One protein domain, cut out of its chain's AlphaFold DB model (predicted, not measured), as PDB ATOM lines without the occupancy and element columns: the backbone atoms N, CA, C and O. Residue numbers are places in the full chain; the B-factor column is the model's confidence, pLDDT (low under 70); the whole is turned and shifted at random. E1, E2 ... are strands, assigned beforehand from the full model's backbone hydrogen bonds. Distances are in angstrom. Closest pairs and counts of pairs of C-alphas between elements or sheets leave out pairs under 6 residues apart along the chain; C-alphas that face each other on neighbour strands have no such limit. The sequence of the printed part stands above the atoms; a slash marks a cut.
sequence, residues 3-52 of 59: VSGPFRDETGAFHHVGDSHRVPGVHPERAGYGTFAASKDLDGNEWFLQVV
ATOM      1  N   VAL A   3      17.964  -7.358 124.905       85.94
ATOM      2  CA  VAL A   3      17.419  -8.490 124.150       85.94
ATOM      3  C   VAL A   3      15.928  -8.250 123.952       85.94
ATOM      4  O   VAL A   3      15.221  -7.963 124.918       85.94
ATOM      5  N   SER A   4      15.450  -8.391 122.719       86.81
ATOM      6  CA  SER A   4      14.038  -8.271 122.360       86.81
ATOM      7  C   SER A   4      13.548  -9.488 121.572       86.81
ATOM      8  O   SER A   4      14.286 -10.122 120.812       86.81
ATOM      9  N   GLY A   5      12.276  -9.835 121.779       87.69
ATOM     10  CA  GLY A   5      11.634 -11.019 121.210       87.69
ATOM     11  C   GLY A   5      11.297 -12.105 122.245       87.69
ATOM     12  O   GLY A   5      11.452 -11.886 123.446       87.69
ATOM     13  N   PRO A   6      10.805 -13.275 121.797       91.44
ATOM     14  CA  PRO A   6      10.616 -13.649 120.398       91.44
ATOM     15  C   PRO A   6       9.511 -12.837 119.716       91.44
ATOM     16  O   PRO A   6       8.516 -12.464 120.341       91.44
ATOM     17  N   PHE A   7       9.685 -12.588 118.426       90.94
ATOM     18  CA  PHE A   7       8.691 -11.956 117.567       90.94
ATOM     19  C   PHE A   7       8.619 -12.674 116.218       90.94
ATOM     20  O   PHE A   7       9.530 -13.413 115.831       90.94
ATOM     21  N   ARG A   8       7.531 -12.443 115.494       89.69
ATOM     22  CA  ARG A   8       7.377 -12.815 114.083       89.69
ATOM     23  C   ARG A   8       7.211 -11.556 113.246       89.69
ATOM     24  O   ARG A   8       6.799 -10.521 113.764       89.69
ATOM     25  N   ASP A   9       7.518 -11.662 111.966       83.88
ATOM     26  CA  ASP A   9       7.254 -10.595 111.007       83.88
ATOM     27  C   ASP A   9       5.800 -10.671 110.507       83.88
ATOM     28  O   ASP A   9       5.319 -11.767 110.211       83.88
ATOM     29  N   GLU A  10       5.097  -9.540 110.406       79.81
ATOM     30  CA  GLU A  10       3.717  -9.495 109.879       79.81
ATOM     31  C   GLU A  10       3.608  -9.960 108.424       79.81
ATOM     32  O   GLU A  10       2.580 -10.506 108.024       79.81
ATOM     33  N   THR A  11       4.657  -9.759 107.629       75.00
ATOM     34  CA  THR A  11       4.675 -10.050 106.191       75.00
ATOM     35  C   THR A  11       5.194 -11.452 105.873       75.00
ATOM     36  O   THR A  11       5.139 -11.886 104.724       75.00
ATOM     37  N   GLY A  12       5.709 -12.175 106.875       66.00
ATOM     38  CA  GLY A  12       6.331 -13.492 106.702       66.00
ATOM     39  C   GLY A  12       7.727 -13.455 106.064       66.00
ATOM     40  O   GLY A  12       8.388 -14.491 106.001       66.00
ATOM     41  N   ALA A  13       8.208 -12.283 105.639       67.00
ATOM     42  CA  ALA A  13       9.542 -12.075 105.094       67.00
ATOM     43  C   ALA A  13      10.272 -11.002 105.908       67.00
ATOM     44  O   ALA A  13       9.978  -9.813 105.820       67.00
ATOM     45  N   PHE A  14      11.259 -11.425 106.696       66.00
ATOM     46  CA  PHE A  14      12.069 -10.495 107.473       66.00
ATOM     47  C   PHE A  14      13.044  -9.756 106.550       66.00
ATOM     48  O   PHE A  14      14.048 -10.333 106.139       66.00
ATOM     49  N   HIS A  15      12.739  -8.508 106.192       60.81
ATOM     50  CA  HIS A  15      13.627  -7.654 105.388       60.81
ATOM     51  C   HIS A  15      13.400  -6.150 105.645       60.81
ATOM     52  O   HIS A  15      13.611  -5.319 104.761       60.81
ATOM     53  N   HIS A  16      12.955  -5.788 106.853       62.19
ATOM     54  CA  HIS A  16      12.687  -4.391 107.215       62.19
ATOM     55  C   HIS A  16      13.871  -3.774 107.952       62.19
ATOM     56  O   HIS A  16      14.526  -4.419 108.768       62.19
ATOM     57  N   VAL A  17      14.133  -2.498 107.677       63.38
ATOM     58  CA  VAL A  17      15.087  -1.708 108.461       63.38
ATOM     59  C   VAL A  17      14.471  -1.441 109.837       63.38
ATOM     60  O   VAL A  17      13.392  -0.862 109.933       63.38
ATOM     61  N   GLY A  18      15.169  -1.842 110.901       68.50
ATOM     62  CA  GLY A  18      14.755  -1.592 112.283       68.50
ATOM     63  C   GLY A  18      13.679  -2.554 112.806       68.50
ATOM     64  O   GLY A  18      13.736  -3.768 112.594       68.50
ATOM     65  N   ASP A  19      12.724  -2.003 113.557       69.44
ATOM     66  CA  ASP A  19      11.746  -2.762 114.354       69.44
ATOM     67  C   ASP A  19      10.337  -2.788 113.736       69.44
ATOM     68  O   ASP A  19       9.386  -3.284 114.343       69.44
ATOM     69  N   SER A  20      10.184  -2.247 112.527       73.62
ATOM     70  CA  SER A  20       8.905  -2.200 111.819       73.62
ATOM     71  C   SER A  20       8.350  -3.609 111.580       73.62
ATOM     72  O   SER A  20       9.103  -4.518 111.240       73.62
ATOM     73  N   HIS A  21       7.030  -3.775 111.731       79.81
ATOM     74  CA  HIS A  21       6.302  -5.028 111.463       79.81
ATOM     75  C   HIS A  21       6.654  -6.219 112.375       79.81
ATOM     76  O   HIS A  21       6.305  -7.364 112.070       79.81
ATOM     77  N   ARG A  22       7.306  -5.980 113.524       88.19
ATOM     78  CA  ARG A  22       7.500  -7.014 114.550       88.19
ATOM     79  C   ARG A  22       6.222  -7.226 115.350       88.19
ATOM     80  O   ARG A  22       5.812  -6.359 116.120       88.19
ATOM     81  N   VAL A  23       5.651  -8.423 115.257       89.25
ATOM     82  CA  VAL A  23       4.570  -8.856 116.147       89.25
ATOM     83  C   VAL A  23       5.151  -9.657 117.302       89.25
ATOM     84  O   VAL A  23       5.800 -10.678 117.053       89.25
ATOM     85  N   PRO A  24       4.882  -9.273 118.563       90.81
ATOM     86  CA  PRO A  24       5.282 -10.067 119.713       90.81
ATOM     87  C   PRO A  24       4.795 -11.519 119.623       90.81
ATOM     88  O   PRO A  24       3.664 -11.807 119.212       90.81
ATOM     89  N   GLY A  25       5.655 -12.433 120.062       88.69
ATOM     90  CA  GLY A  25       5.373 -13.859 120.125       88.69
ATOM     91  C   GLY A  25       5.936 -14.658 118.953       88.69
ATOM     92  O   GLY A  25       6.291 -14.138 117.898       88.69
ATOM     93  N   VAL A  26       6.011 -15.968 119.172       89.38
ATOM     94  CA  VAL A  26       6.486 -16.939 118.180       89.38
ATOM     95  C   VAL A  26       5.550 -17.024 116.972       89.38
ATOM     96  O   VAL A  26       4.368 -16.678 117.055       89.38
ATOM     97  N   HIS A  27       6.058 -17.546 115.854       85.56
ATOM     98  CA  HIS A  27       5.203 -17.963 114.743       85.56
ATOM     99  C   HIS A  27       4.167 -18.986 115.252       85.56
ATOM    100  O   HIS A  27       4.580 -19.952 115.902       85.56
ATOM    101  N   PRO A  28       2.854 -18.825 114.978       85.50
ATOM    102  CA  PRO A  28       1.805 -19.688 115.537       85.50
ATOM    103  C   PRO A  28       2.028 -21.180 115.270       85.50
ATOM    104  O   PRO A  28       1.851 -22.010 116.154       85.50
ATOM    105  N   GLU A  29       2.504 -21.506 114.071       87.25
ATOM    106  CA  GLU A  29       2.802 -22.884 113.653       87.25
ATOM    107  C   GLU A  29       4.207 -23.358 114.056       87.25
ATOM    108  O   GLU A  29       4.611 -24.464 113.714       87.25
ATOM    109  N   ARG A  30       4.993 -22.512 114.742       83.44
ATOM    110  CA  ARG A  30       6.427 -22.726 115.018       83.44
ATOM    111  C   ARG A  30       7.233 -23.109 113.771       83.44
ATOM    112  O   ARG A  30       8.216 -23.841 113.865       83.44
ATOM    113  N   ALA A  31       6.816 -22.588 112.617       80.38
ATOM    114  CA  ALA A  31       7.497 -22.799 111.354       80.38
ATOM    115  C   ALA A  31       8.957 -22.332 111.454       80.38
ATOM    116  O   ALA A  31       9.251 -21.264 112.011       80.38
ATOM    117  N   GLY A  32       9.871 -23.134 110.900       83.38
ATOM    118  CA  GLY A  32      11.254 -22.721 110.697       83.38
ATOM    119  C   GLY A  32      11.305 -21.427 109.892       83.38
ATOM    120  O   GLY A  32      10.446 -21.172 109.054       83.38
ATOM    121  N   TYR A  33      12.299 -20.593 110.179       86.00
ATOM    122  CA  TYR A  33      12.478 -19.266 109.594       86.00
ATOM    123  C   TYR A  33      11.400 -18.222 109.958       86.00
ATOM    124  O   TYR A  33      11.568 -17.061 109.597       86.00
ATOM    125  N   GLY A  34      10.350 -18.570 110.715       87.38
ATOM    126  CA  GLY A  34       9.236 -17.661 111.038       87.38
ATOM    127  C   GLY A  34       9.312 -16.940 112.390       87.38
ATOM    128  O   GLY A  34       8.452 -16.113 112.686       87.38
ATOM    129  N   THR A  35      10.288 -17.263 113.245       89.50
ATOM    130  CA  THR A  35      10.460 -16.643 114.574       89.50
ATOM    131  C   THR A  35      11.851 -16.044 114.711       89.50
ATOM    132  O   THR A  35      12.839 -16.680 114.333       89.50
ATOM    133  N   PHE A  36      11.919 -14.859 115.311       90.50
ATOM    134  CA  PHE A  36      13.130 -14.060 115.434       90.50
ATOM    135  C   PHE A  36      13.320 -13.515 116.853       90.50
ATOM    136  O   PHE A  36      12.364 -13.383 117.621       90.50
ATOM    137  N   ALA A  37      14.562 -13.179 117.186       90.88
ATOM    138  CA  ALA A  37      14.937 -12.373 118.343       90.88
ATOM    139  C   ALA A  37      16.059 -11.410 117.938       90.88
ATOM    140  O   ALA A  37      16.810 -11.695 117.004       90.88
ATOM    141  N   ALA A  38      16.179 -10.289 118.636       90.19
ATOM    142  CA  ALA A  38      17.240  -9.321 118.407       90.19
ATOM    143  C   ALA A  38      17.995  -9.052 119.709       90.19
ATOM    144  O   ALA A  38      17.411  -9.087 120.795       90.19
ATOM    145  N   SER A  39      19.290  -8.781 119.611       90.00
ATOM    146  CA  SER A  39      20.074  -8.296 120.739       90.00
ATOM    147  C   SER A  39      21.028  -7.191 120.325       90.00
ATOM    148  O   SER A  39      21.486  -7.127 119.187       90.00
ATOM    149  N   LYS A  40      21.331  -6.321 121.284       91.50
ATOM    150  CA  LYS A  40      22.346  -5.284 121.147       91.50
ATOM    151  C   LYS A  40      23.405  -5.470 122.219       91.50
ATOM    152  O   LYS A  40      23.092  -5.494 123.420       91.50
ATOM    153  N   ASP A  41      24.646  -5.649 121.787       90.38
ATOM    154  CA  ASP A  41      25.783  -5.755 122.696       90.38
ATOM    155  C   ASP A  41      26.274  -4.369 123.157       90.38
ATOM    156  O   ASP A  41      25.732  -3.331 122.777       90.38
ATOM    157  N   LEU A  42      27.240  -4.352 124.081       94.19
ATOM    158  CA  LEU A  42      27.775  -3.103 124.642       94.19
ATOM    159  C   LEU A  42      28.667  -2.342 123.657       94.19
ATOM    160  O   LEU A  42      28.839  -1.135 123.815       94.19
ATOM    161  N   ASP A  43      29.184  -3.035 122.645       93.50
ATOM    162  CA  ASP A  43      30.022  -2.456 121.600       93.50
ATOM    163  C   ASP A  43      29.171  -1.794 120.502       93.50
ATOM    164  O   ASP A  43      29.692  -1.126 119.610       93.50
ATOM    165  N   GLY A  44      27.845  -1.930 120.596       88.81
ATOM    166  CA  GLY A  44      26.885  -1.335 119.679       88.81
ATOM    167  C   GLY A  44      26.564  -2.209 118.473       88.81
ATOM    168  O   GLY A  44      25.839  -1.736 117.597       88.81
ATOM    169  N   ASN A  45      27.038  -3.458 118.422       90.00
ATOM    170  CA  ASN A  45      26.625  -4.382 117.372       90.00
ATOM    171  C   ASN A  45      25.202  -4.871 117.632       90.00
ATOM    172  O   ASN A  45      24.797  -5.144 118.769       90.00
ATOM    173  N   GLU A  46      24.461  -5.028 116.542       88.81
ATOM    174  CA  GLU A  46      23.099  -5.535 116.546       88.81
ATOM    175  C   GLU A  46      23.084  -6.930 115.931       88.81
ATOM    176  O   GLU A  46      23.541  -7.155 114.809       88.81
ATOM    177  N   TRP A  47      22.561  -7.881 116.692       87.38
ATOM    178  CA  TRP A  47      22.481  -9.279 116.314       87.38
ATOM    179  C   TRP A  47      21.026  -9.664 116.091       87.38
ATOM    180  O   TRP A  47      20.168  -9.404 116.934       87.38
ATOM    181  N   PHE A  48      20.764 -10.355 114.983       86.75
ATOM    182  CA  PHE A  48      19.483 -11.002 114.720       86.75
ATOM    183  C   PHE A  48      19.630 -12.513 114.788       86.75
ATOM    184  O   PHE A  48      20.505 -13.109 114.161       86.75
ATOM    185  N   LEU A  49      18.734 -13.134 115.542       88.81
ATOM    186  CA  LEU A  49      18.620 -14.571 115.680       88.81
ATOM    187  C   LEU A  49      17.341 -15.022 114.985       88.81
ATOM    188  O   LEU A  49      16.287 -14.415 115.161       88.81
ATOM    189  N   GLN A  50      17.431 -16.114 114.233       89.88
ATOM    190  CA  GLN A  50      16.298 -16.739 113.563       89.88
ATOM    191  C   GLN A  50      16.194 -18.194 114.005       89.88
ATOM    192  O   GLN A  50      17.180 -18.934 113.995       89.88
ATOM    193  N   VAL A  51      14.989 -18.618 114.379       89.50
ATOM    194  CA  VAL A  51      14.717 -20.022 114.689       89.50
ATOM    195  C   VAL A  51      14.650 -20.804 113.385       89.50
ATOM    196  O   VAL A  51      13.803 -20.535 112.536       89.50
ATOM    197  N   VAL A  52      15.515 -21.804 113.240       88.56
ATOM    198  CA  VAL A  52      15.526 -22.719 112.095       88.56
ATOM    199  C   VAL A  52      15.278 -24.128 112.620       88.56
ATOM    200  O   VAL A  52      16.135 -24.690 113.295       88.56
TER     201      VAL A  52
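Overview. This is residues 3 to 52 of the 59 residues of the protein "Glyoxalase/bleomycin resistance protein/dioxygenase" of Streptomyces sp. NL15-2K (UniProt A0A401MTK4). The printed part is one small, strongly twisted sheet made of two hairpins, E3 with E4 and E1 with E2, joined where the first part of E1, residues 3 to 7, runs beside E3; the rest of E1, residues 7 to 9, pairs with E2, and this second hairpin is turned steeply away from the first, with long loops making up much of the rest. The short link of residues 41 to 45 and the loop around Glu 29 lie at the two ends of the long axis, while the long loop of residues 10 to 21 joins E1 to E2 at the far end of their hairpin. You have 50 residues printed, with no named helix and four named strands, E1, E2, E3 and E4 along the chain, in a sheet of order E2 - E1 - E3 - E4, antiparallel throughout. The class is all strand, though under half of the residues, 20 of the 50, are in named strands. The whole is compact, with a radius of gyration of the C-alphas of 10.7 A, and elongated, with spans of 35 by 18 by 15 A.

Along the chain. Begin at C-alpha 3, at (17.419, -8.490, 124.150): here the strand E1 starts, and it runs through residues 3 to 9 over 16.7 A to C-alpha 9 at (7.254, -10.595, 111.007). It is the longest strand by residues, with 7. Pass along residues 10 to 21, a stretch of 12 residues with no named element, and you come to the strand E2, residues 22 to 24, which is 6.4 A long from first to last C-alpha. After 11 more residues find C-alpha 36 at (13.130, -14.060, 115.434), where the strand E3 begins; it holds residues 36 to 40 and measures 13.9 A. Beyond residues 41 to 45 the strand E4 takes residues 46 to 50 over 13.4 A and ends at C-alpha 50, at (16.298, -16.739, 113.563).

Arrangement. Look first at E1, whose pairing is staggered: it pairs with E3 over its residues 3 to 7 and with E2 over its residues 7 to 9. E1 and E2 form a hairpin of antiparallel strands; the C-alphas of Phe 7 and Pro 24 face each other at 4.4 A. There, N 23 and O 8 are within hydrogen-bond range at 2.8 A, and N 8 and O 23 at 2.9 A. E1 and E3 are antiparallel, with 147 degrees between their directions. The C-alphas of Val 3 and Ser 39 face each other at 4.3 A, and N 4 and O 38 are within hydrogen-bond range at 2.8 A, as are N 36 and O 7 at 2.8 A. Move on to E3 and E4, a hairpin with 161 degrees between its antiparallel strands. The C-alphas of Ala 38 and Phe 48 face each other at 4.6 A, and N 47 and O 39 are within hydrogen-bond range at 2.8 A. E2 and E4 are the edge strands and are apart; E2 and E3 are apart too. From edge to edge of the sheet the strands' lines turn by 115 degrees, and the sheet's C-alphas lie up to 4.8 A off the best plane through them.

Size, cuts and confidence. Set Glu 29 beside Asp 43: their C-alphas are the two farthest apart, at 34.9 A. The first and last printed C-alphas, of Val 3 and Val 52, are 18.7 A apart. The printed part has no cut from residue 3 to residue 52. The links E1 to E2 and E2 to E3 are long, and the link E3 to E4 is tight. In the B-factor column of this predicted model you will find a mean pLDDT of 83.8 for the printed part, with eight residues, 12 to 19, under 70.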